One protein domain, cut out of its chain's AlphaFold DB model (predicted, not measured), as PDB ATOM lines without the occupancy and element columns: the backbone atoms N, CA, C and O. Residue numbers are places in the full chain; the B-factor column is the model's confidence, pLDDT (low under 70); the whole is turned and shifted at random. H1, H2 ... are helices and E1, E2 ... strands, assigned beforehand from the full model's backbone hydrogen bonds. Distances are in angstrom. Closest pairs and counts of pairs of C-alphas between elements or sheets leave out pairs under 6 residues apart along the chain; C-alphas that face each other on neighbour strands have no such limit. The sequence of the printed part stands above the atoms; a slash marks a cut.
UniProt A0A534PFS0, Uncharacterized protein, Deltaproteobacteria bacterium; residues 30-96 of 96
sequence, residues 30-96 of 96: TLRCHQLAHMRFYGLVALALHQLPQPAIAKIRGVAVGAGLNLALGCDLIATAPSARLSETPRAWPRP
ATOM      1  N   THR A  30      11.127 -51.414   0.469       49.50
ATOM      2  CA  THR A  30      11.200 -50.048   1.007       49.50
ATOM      3  C   THR A  30      12.463 -49.850   1.848       49.50
ATOM      4  O   THR A  30      13.173 -48.867   1.646       49.50
ATOM      5  N   LEU A  31      12.816 -50.815   2.714       53.91
ATOM      6  CA  LEU A  31      14.070 -50.809   3.488       53.91
ATOM      7  C   LEU A  31      15.318 -50.781   2.593       53.91
ATOM      8  O   LEU A  31      16.232 -49.993   2.834       53.91
ATOM      9  N   ARG A  32      15.349 -51.595   1.528       51.25
ATOM     10  CA  ARG A  32      16.475 -51.627   0.576       51.25
ATOM     11  C   ARG A  32      16.567 -50.348  -0.253       51.25
ATOM     12  O   ARG A  32      17.663 -49.826  -0.435       51.25
ATOM     13  N   CYS A  33      15.436 -49.813  -0.716       54.28
ATOM     14  CA  CYS A  33      15.389 -48.526  -1.412       54.28
ATOM     15  C   CYS A  33      15.901 -47.394  -0.506       54.28
ATOM     16  O   CYS A  33      16.725 -46.582  -0.924       54.28
ATOM     17  N   HIS A  34      15.504 -47.418   0.768       67.38
ATOM     18  CA  HIS A  34      15.942 -46.476   1.792       67.38
ATOM     19  C   HIS A  34      17.449 -46.583   2.102       67.38
ATOM     20  O   HIS A  34      18.128 -45.564   2.219       67.38
ATOM     21  N   GLN A  35      18.022 -47.791   2.163       71.69
ATOM     22  CA  GLN A  35      19.472 -47.976   2.346       71.69
ATOM     23  C   GLN A  35      20.289 -47.530   1.125       71.69
ATOM     24  O   GLN A  35      21.306 -46.851   1.278       71.69
ATOM     25  N   LEU A  36      19.843 -47.863  -0.089       78.88
ATOM     26  CA  LEU A  36      20.500 -47.421  -1.322       78.88
ATOM     27  C   LEU A  36      20.443 -45.893  -1.474       78.88
ATOM     28  O   LEU A  36      21.423 -45.287  -1.909       78.88
ATOM     29  N   ALA A  37      19.329 -45.263  -1.088       80.44
ATOM     30  CA  ALA A  37      19.185 -43.809  -1.088       80.44
ATOM     31  C   ALA A  37      20.195 -43.137  -0.146       80.44
ATOM     32  O   ALA A  37      20.837 -42.162  -0.538       80.44
ATOM     33  N   HIS A  38      20.412 -43.699   1.047       78.06
ATOM     34  CA  HIS A  38      21.433 -43.203   1.969       78.06
ATOM     35  C   HIS A  38      22.847 -43.318   1.402       78.06
ATOM     36  O   HIS A  38      23.594 -42.343   1.442       78.06
ATOM     37  N   MET A  39      23.221 -44.464   0.827       80.88
ATOM     38  CA  MET A  39      24.554 -44.612   0.228       80.88
ATOM     39  C   MET A  39      24.776 -43.634  -0.930       80.88
ATOM     40  O   MET A  39      25.840 -43.027  -1.027       80.88
ATOM     41  N   ARG A  40      23.759 -43.430  -1.778       85.00
ATOM     42  CA  ARG A  40      23.818 -42.440  -2.862       85.00
ATOM     43  C   ARG A  40      23.975 -41.024  -2.326       85.00
ATOM     44  O   ARG A  40      24.789 -40.279  -2.856       85.00
ATOM     45  N   PHE A  41      23.255 -40.668  -1.264       84.62
ATOM     46  CA  PHE A  41      23.394 -39.365  -0.620       84.62
ATOM     47  C   PHE A  41      24.827 -39.121  -0.126       84.62
ATOM     48  O   PHE A  41      25.419 -38.105  -0.477       84.62
ATOM     49  N   TYR A  42      25.428 -40.070   0.600       83.62
ATOM     50  CA  TYR A  42      26.822 -39.938   1.044       83.62
ATOM     51  C   TYR A  42      27.808 -39.869  -0.129       83.62
ATOM     52  O   TYR A  42      28.735 -39.064  -0.093       83.62
ATOM     53  N   GLY A  43      27.578 -40.645  -1.194       83.81
ATOM     54  CA  GLY A  43      28.376 -40.570  -2.419       83.81
ATOM     55  C   GLY A  43      28.302 -39.198  -3.098       83.81
ATOM     56  O   GLY A  43      29.327 -38.668  -3.520       83.81
ATOM     57  N   LEU A  44      27.118 -38.579  -3.146       84.69
ATOM     58  CA  LEU A  44      26.949 -37.222  -3.678       84.69
ATOM     59  C   LEU A  44      27.669 -36.175  -2.824       84.69
ATOM     60  O   LEU A  44      28.290 -35.269  -3.374       84.69
ATOM     61  N   VAL A  45      27.631 -36.309  -1.497       83.44
ATOM     62  CA  VAL A  45      28.365 -35.410  -0.594       83.44
ATOM     63  C   VAL A  45      29.878 -35.561  -0.782       83.44
ATOM     64  O   VAL A  45      30.577 -34.555  -0.864       83.44
ATOM     65  N   ALA A  46      30.384 -36.791  -0.916       83.50
ATOM     66  CA  ALA A  46      31.803 -37.044  -1.171       83.50
ATOM     67  C   ALA A  46      32.268 -36.456  -2.515       83.50
ATOM     68  O   ALA A  46      33.307 -35.803  -2.577       83.50
ATOM     69  N   LEU A  47      31.474 -36.613  -3.579       86.00
ATOM     70  CA  LEU A  47      31.760 -36.001  -4.882       86.00
ATOM     71  C   LEU A  47      31.745 -34.471  -4.813       86.00
ATOM     72  O   LEU A  47      32.620 -33.827  -5.385       86.00
ATOM     73  N   ALA A  48      30.788 -33.888  -4.090       84.62
ATOM     74  CA  ALA A  48      30.713 -32.444  -3.908       84.62
ATOM     75  C   ALA A  48      31.930 -31.893  -3.147       84.62
ATOM     76  O   ALA A  48      32.456 -30.848  -3.522       84.62
ATOM     77  N   LEU A  49      32.402 -32.602  -2.115       82.62
ATOM     78  CA  LEU A  49      33.622 -32.243  -1.383       82.62
ATOM     79  C   LEU A  49      34.869 -32.361  -2.265       82.62
ATOM     80  O   LEU A  49      35.707 -31.466  -2.242       82.62
ATOM     81  N   HIS A  50      34.964 -33.401  -3.092       81.88
ATOM     82  CA  HIS A  50      36.092 -33.584  -4.006       81.88
ATOM     83  C   HIS A  50      36.130 -32.531  -5.129       81.88
ATOM     84  O   HIS A  50      37.191 -32.187  -5.641       81.88
ATOM     85  N   GLN A  51      34.976 -32.026  -5.566       87.06
ATOM     86  CA  GLN A  51      34.900 -31.012  -6.623       87.06
ATOM     87  C   GLN A  51      35.113 -29.581  -6.110       87.06
ATOM     88  O   GLN A  51      35.094 -28.637  -6.902       87.06
ATOM     89  N   LEU A  52      35.302 -29.391  -4.801       84.44
ATOM     90  CA  LEU A  52      35.515 -28.063  -4.252       84.44
ATOM     91  C   LEU A  52      36.880 -27.507  -4.711       84.44
ATOM     92  O   LEU A  52      37.906 -28.152  -4.527       84.44
ATOM     93  N   PRO A  53      36.939 -26.266  -5.228       84.75
ATOM     94  CA  PRO A  53      38.205 -25.627  -5.603       84.75
ATOM     95  C   PRO A  53      39.037 -25.187  -4.385       84.75
ATOM     96  O   PRO A  53      40.147 -24.682  -4.537       84.75
ATOM     97  N   GLN A  54      38.480 -25.300  -3.177       85.62
ATOM     98  CA  GLN A  54      39.124 -24.944  -1.915       85.62
ATOM     99  C   GLN A  54      39.334 -26.215  -1.091       85.62
ATOM    100  O   GLN A  54      38.405 -27.018  -1.029       85.62
ATOM    101  N   PRO A  55      40.475 -26.360  -0.398       85.00
ATOM    102  CA  PRO A  55      40.707 -27.522   0.445       85.00
ATOM    103  C   PRO A  55      39.679 -27.577   1.581       85.00
ATOM    104  O   PRO A  55      39.476 -26.589   2.302       85.00
ATOM    105  N   ALA A  56      39.029 -28.726   1.739       85.94
ATOM    106  CA  ALA A  56      38.025 -28.962   2.768       85.94
ATOM    107  C   ALA A  56      38.700 -29.425   4.066       85.94
ATOM    108  O   ALA A  56      39.474 -30.381   4.073       85.94
ATOM    109  N   ILE A  57      38.400 -28.755   5.186       87.62
ATOM    110  CA  ILE A  57      38.978 -29.087   6.497       87.62
ATOM    111  C   ILE A  57      37.868 -29.443   7.486       87.62
ATOM    112  O   ILE A  57      37.044 -28.594   7.846       87.62
ATOM    113  N   ALA A  58      37.888 -30.678   7.983       89.19
ATOM    114  CA  ALA A  58      36.997 -31.135   9.039       89.19
ATOM    115  C   ALA A  58      37.536 -30.711  10.412       89.19
ATOM    116  O   ALA A  58      38.662 -31.040  10.776       89.19
ATOM    117  N   LYS A  59      36.728 -30.002  11.210       91.25
ATOM    118  CA  LYS A  59      37.105 -29.572  12.565       91.25
ATOM    119  C   LYS A  59      36.325 -30.345  13.621       91.25
ATOM    120  O   LYS A  59      35.123 -30.135  13.778       91.25
ATOM    121  N   ILE A  60      37.015 -31.175  14.400       89.94
ATOM    122  CA  ILE A  60      36.398 -32.069  15.385       89.94
ATOM    123  C   ILE A  60      36.845 -31.672  16.790       89.94
ATOM    124  O   ILE A  60      37.995 -31.862  17.177       89.94
ATOM    125  N   ARG A  61      35.919 -31.116  17.577       87.06
ATOM    126  CA  ARG A  61      36.170 -30.732  18.979       87.06
ATOM    127  C   ARG A  61      35.734 -31.779  20.006       87.06
ATOM    128  O   ARG A  61      36.022 -31.612  21.183       87.06
ATOM    129  N   GLY A  62      35.023 -32.818  19.581       85.44
ATOM    130  CA  GLY A  62      34.411 -33.797  20.473       85.44
ATOM    131  C   GLY A  62      34.436 -35.196  19.881       85.44
ATOM    132  O   GLY A  62      35.412 -35.595  19.245       85.44
ATOM    133  N   VAL A  63      33.362 -35.941  20.104       84.00
ATOM    134  CA  VAL A  63      33.243 -37.310  19.610       84.00
ATOM    135  C   VAL A  63      32.657 -37.301  18.195       84.00
ATOM    136  O   VAL A  63      31.592 -36.726  17.985       84.00
ATOM    137  N   ALA A  64      33.324 -37.945  17.234       85.81
ATOM    138  CA  ALA A  64      32.772 -38.221  15.909       85.81
ATOM    139  C   ALA A  64      32.619 -39.734  15.718       85.81
ATOM    140  O   ALA A  64      33.606 -40.472  15.766       85.81
ATOM    141  N   VAL A  65      31.381 -40.190  15.502       86.06
ATOM    142  CA  VAL A  65      31.071 -41.603  15.257       86.06
ATOM    143  C   VAL A  65      30.196 -41.827  14.029       86.06
ATOM    144  O   VAL A  65      29.444 -40.937  13.624       86.06
ATOM    145  N   GLY A  66      30.307 -43.018  13.433       84.69
ATOM    146  CA  GLY A  66      29.507 -43.449  12.285       84.69
ATOM    147  C   GLY A  66      29.600 -42.499  11.085       84.69
ATOM    148  O   GLY A  66      30.686 -42.135  10.636       84.69
ATOM    149  N   ALA A  67      28.447 -42.051  10.579       78.00
ATOM    150  CA  ALA A  67      28.356 -41.197   9.390       78.00
ATOM    151  C   ALA A  67      29.119 -39.863   9.510       78.00
ATOM    152  O   ALA A  67      29.675 -39.380   8.525       78.00
ATOM    153  N   GLY A  68      29.194 -39.282  10.714       79.94
ATOM    154  CA  GLY A  68      29.947 -38.045  10.944       79.94
ATOM    155  C   GLY A  68      31.461 -38.231  10.797       79.94
ATOM    156  O   GLY A  68      32.147 -37.315  10.350       79.94
ATOM    157  N   LEU A  69      31.977 -39.424  11.117       85.12
ATOM    158  CA  LEU A  69      33.379 -39.782  10.890       85.12
ATOM    159  C   LEU A  69      33.653 -40.042   9.404       85.12
ATOM    160  O   LEU A  69      34.674 -39.596   8.889       85.12
ATOM    161  N   ASN A  70      32.723 -40.697   8.704       84.88
ATOM    162  CA  ASN A  70      32.835 -40.950   7.265       84.88
ATOM    163  C   ASN A  70      32.958 -39.637   6.463       84.88
ATOM    164  O   ASN A  70      33.843 -39.488   5.626       84.88
ATOM    165  N   LEU A  71      32.147 -38.627   6.796       83.06
ATOM    166  CA  LEU A  71      32.250 -37.301   6.176       83.06
ATOM    167  C   LEU A  71      33.566 -36.580   6.499       83.06
ATOM    168  O   LEU A  71      34.119 -35.900   5.638       83.06
ATOM    169  N   ALA A  72      34.079 -36.723   7.723       86.94
ATOM    170  CA  ALA A  72      35.357 -36.128   8.102       86.94
ATOM    171  C   ALA A  72      36.539 -36.751   7.345       86.94
ATOM    172  O   ALA A  72      37.450 -36.027   6.960       86.94
ATOM    173  N   LEU A  73      36.501 -38.065   7.099       84.56
ATOM    174  CA  LEU A  73      37.494 -38.778   6.286       84.56
ATOM    175  C   LEU A  73      37.439 -38.403   4.800       84.56
ATOM    176  O   LEU A  73      38.434 -38.555   4.103       84.56
ATOM    177  N   GLY A  74      36.302 -37.892   4.325       84.62
ATOM    178  CA  GLY A  74      36.167 -37.342   2.977       84.62
ATOM    179  C   GLY A  74      36.749 -35.931   2.798       84.62
ATOM    180  O   GLY A  74      36.644 -35.388   1.704       84.62
ATOM    181  N   CYS A  75      37.306 -35.312   3.847       84.31
ATOM    182  CA  CYS A  75      37.971 -34.005   3.778       84.31
ATOM    183  C   CYS A  75      39.487 -34.164   3.589       84.31
ATOM    184  O   CYS A  75      40.069 -35.138   4.060       84.31
ATOM    185  N   ASP A  76      40.141 -33.167   2.987       87.88
ATOM    186  CA  ASP A  76      41.590 -33.185   2.732       87.88
ATOM    187  C   ASP A  76      42.412 -33.168   4.026       87.88
ATOM    188  O   ASP A  76      43.492 -33.753   4.111       87.88
ATOM    189  N   LEU A  77      41.910 -32.460   5.041       88.50
ATOM    190  CA  LEU A  77      42.556 -32.335   6.342       88.50
ATOM    191  C   LEU A  77      41.538 -32.450   7.474       88.50
ATOM    192  O   LEU A  77      40.436 -31.899   7.417       88.50
ATOM    193  N   ILE A  78      41.952 -33.099   8.559       90.69
ATOM    194  CA  ILE A  78      41.160 -33.220   9.782       90.69
ATOM    195  C   ILE A  78      41.916 -32.544  10.925       90.69
ATOM    196  O   ILE A  78      42.999 -32.969  11.316       90.69
ATOM    197  N   ALA A  79      41.321 -31.494  11.486       91.06
ATOM    198  CA  ALA A  79      41.812 -30.797  12.665       91.06
ATOM    199  C   ALA A  79      41.028 -31.257  13.901       91.06
ATOM    200  O   ALA A  79      39.874 -30.864  14.110       91.06
ATOM    201  N   THR A  80      41.658 -32.087  14.727       91.69
ATOM    202  CA  THR A  80      41.069 -32.633  15.953       91.69
ATOM    203  C   THR A  80      41.569 -31.899  17.198       91.69
ATOM    204  O   THR A  80      42.712 -31.454  17.272       91.69
ATOM    205  N   ALA A  81      40.700 -31.749  18.200       89.81
ATOM    206  CA  ALA A  81      41.132 -31.379  19.547       89.81
ATOM    207  C   ALA A  81      41.834 -32.576  20.228       89.81
ATOM    208  O   ALA A  81      41.477 -33.717  19.938       89.81
ATOM    209  N   PRO A  82      42.752 -32.367  21.193       85.38
ATOM    210  CA  PRO A  82      43.415 -33.469  21.912       85.38
ATOM    211  C   PRO A  82      42.437 -34.381  22.674       85.38
ATOM    212  O   PRO A  82      42.679 -35.569  22.882       85.38
ATOM    213  N   SER A  83      41.298 -33.823  23.084       84.06
ATOM    214  CA  SER A  83      40.201 -34.537  23.740       84.06
ATOM    215  C   SER A  83      39.235 -35.217  22.763       84.06
ATOM    216  O   SER A  83      38.320 -35.911  23.206       84.06
ATOM    217  N   ALA A  84      39.402 -35.030  21.449       86.38
ATOM    218  CA  ALA A  84      38.510 -35.609  20.456       86.38
ATOM    219  C   ALA A  84      38.626 -37.140  20.432       86.38
ATOM    220  O   ALA A  84      39.669 -37.724  20.754       86.38
ATOM    221  N   ARG A  85      37.529 -37.798  20.055       82.38
ATOM    222  CA  ARG A  85      37.451 -39.258  19.925       82.38
ATOM    223  C   ARG A  85      36.747 -39.609  18.629       82.38
ATOM    224  O   ARG A  85      35.660 -39.105  18.366       82.38
ATOM    225  N   LEU A  86      37.373 -40.461  17.831       85.50
ATOM    226  CA  LEU A  86      36.853 -40.913  16.546       85.50
ATOM    227  C   LEU A  86      36.601 -42.414  16.650       85.50
ATOM    228  O   LEU A  86      37.500 -43.145  17.057       85.50
ATOM    229  N   SER A  87      35.395 -42.875  16.328       81.50
ATOM    230  CA  SER A  87      35.089 -44.311  16.324       81.50
ATOM    231  C   SER A  87      34.024 -44.634  15.289       81.50
ATOM    232  O   SER A  87      32.970 -44.017  15.269       81.50
ATOM    233  N   GLU A  88      34.259 -45.608  14.419       81.19
ATOM    234  CA  GLU A  88      33.262 -45.994  13.413       81.19
ATOM    235  C   GLU A  88      32.082 -46.721  14.082       81.19
ATOM    236  O   GLU A  88      30.922 -46.351  13.905       81.19
ATOM    237  N   THR A  89      32.395 -47.634  14.999       77.00
ATOM    238  CA  THR A  89      31.415 -48.343  15.819       77.00
ATOM    239  C   THR A  89      31.241 -47.641  17.171       77.00
ATOM    240  O   THR A  89      32.242 -47.344  17.835       77.00
ATOM    241  N   PRO A  90      30.006 -47.388  17.641       56.94
ATOM    242  CA  PRO A  90      29.773 -46.842  18.970       56.94
ATOM    243  C   PRO A  90      30.019 -47.936  20.014       56.94
ATOM    244  O   PRO A  90      29.098 -48.583  20.505       56.94
ATOM    245  N   ARG A  91      31.287 -48.169  20.356       61.72
ATOM    246  CA  ARG A  91      31.634 -48.904  21.571       61.72
ATOM    247  C   ARG A  91      31.509 -47.947  22.751       61.72
ATOM    248  O   ARG A  91      31.885 -46.784  22.626       61.72
ATOM    249  N   ALA A  92      30.960 -48.442  23.861       58.25
ATOM    250  CA  ALA A  92      30.730 -47.681  25.086       58.25
ATOM    251  C   ALA A  92      31.949 -46.809  25.430       58.25
ATOM    252  O   ALA A  92      33.011 -47.318  25.788       58.25
ATOM    253  N   TRP A  93      31.790 -45.496  25.261       60.69
ATOM    254  CA  TRP A  93      32.809 -44.517  25.597       60.69
ATOM    255  C   TRP A  93      32.562 -44.048  27.034       60.69
ATOM    256  O   TRP A  93      31.473 -43.526  27.303       60.69
ATOM    257  N   PRO A  94      33.519 -44.218  27.960       57.72
ATOM    258  CA  PRO A  94      33.395 -43.657  29.295       57.72
ATOM    259  C   PRO A  94      33.358 -42.131  29.175       57.72
ATOM    260  O   PRO A  94      34.289 -41.503  28.663       57.72
ATOM    261  N   ARG A  95      32.239 -41.532  29.587       51.97
ATOM    262  CA  ARG A  95      32.151 -40.077  29.738       51.97
ATOM    263  C   ARG A  95      33.034 -39.663  30.925       51.97
ATOM    264  O   ARG A  95      33.069 -40.422  31.893       51.97
ATOM    265  N   PRO A  96      33.752 -38.532  30.850       57.22
ATOM    266  CA  PRO A  96      34.285 -37.902  32.052       57.22
ATOM    267  C   PRO A  96      33.147 -37.448  32.973       57.22
ATOM    268  O   PRO A  96      32.046 -37.148  32.446       57.22
TER     269      PRO A  96
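This is residues 30 to 96 of the 96 residues of an uncharacterized protein of Deltaproteobacteria bacterium (UniProt A0A534PFS0). A flat, loose model in which the short helix H2 sits in the bend of a two-stranded track, with the long helix H1 on its other side. E1 and then E2 make one run of the track; E3 and then E4 make a second run beside it, so that E1 pairs with E3 and E2 with E4 in two small parallel sheets. The first part of H1, residues 30 to 41, sticks out free. The printed part has 67 residues with two named helices and four named strands, in the order H1 E1 E2 H2 E3 E4, and its class is mixed, helices and strands. The radius of gyration of the C-alphas is 14.2 A, and the C-alphas span 40 by 35 by 10 A.

Start with H1, residues 30 to 50, and look from it to H2, residues 67 to 73: they are close but not clearly touching, and their closest C-alphas are those of Ala 46 and Leu 71, 7.4 A apart. They run the same way at a shallow tilt of 26 degrees. Next find E1, residues 57 to 60, and E3, residues 77 to 80, which are parallel neighbours at 18 degrees; across the pair the backbone N of residue 58 and the O of residue 77 are within hydrogen-bond range at 2.9 A, and so are the backbone O of residue 58 and the N of residue 79 at 2.8 A. E2, residues 63 to 65, and E4, residues 85 to 87, are parallel neighbours at 9 degrees, with N 64 and O 85 within hydrogen-bond range at 2.8 A. The closest C-alphas of E1 and H2 are those of Ala 58 and Ala 72, 5.3 A apart. Those of H2 and E4 are Leu 69 and Leu 86, 6.7 A apart, and E2 and H2 are near each other. E1 and E2 meet only through their link, while E3 and E4 are apart. In H1 and H2 every O i to N i+4 pair is within hydrogen-bond range.

Find C-alpha 30 at (11.200, -50.048, 1.007); from there H1 runs 30.3 A to C-alpha 50. E1 begins at C-alpha 57 at (38.978, -29.087, 6.497) and covers 9.7 A, and E2 covers 6.5 A. H2 is 9.9 A long, E3 9.7 A, and E4 6.6 A, ending at C-alpha 87 at (35.089, -44.311, 16.324).

The two C-alphas farthest apart are those of Thr 30 and Pro 82, 41.8 A. The printed part has no cut and ends at Pro 96, the chain's last residue. The link from H1 to E1 is short but not tight, and the other links are tight. The mean pLDDT of the printed part is 79.6; residues 30 to 34 and 90 to 96 are under 70.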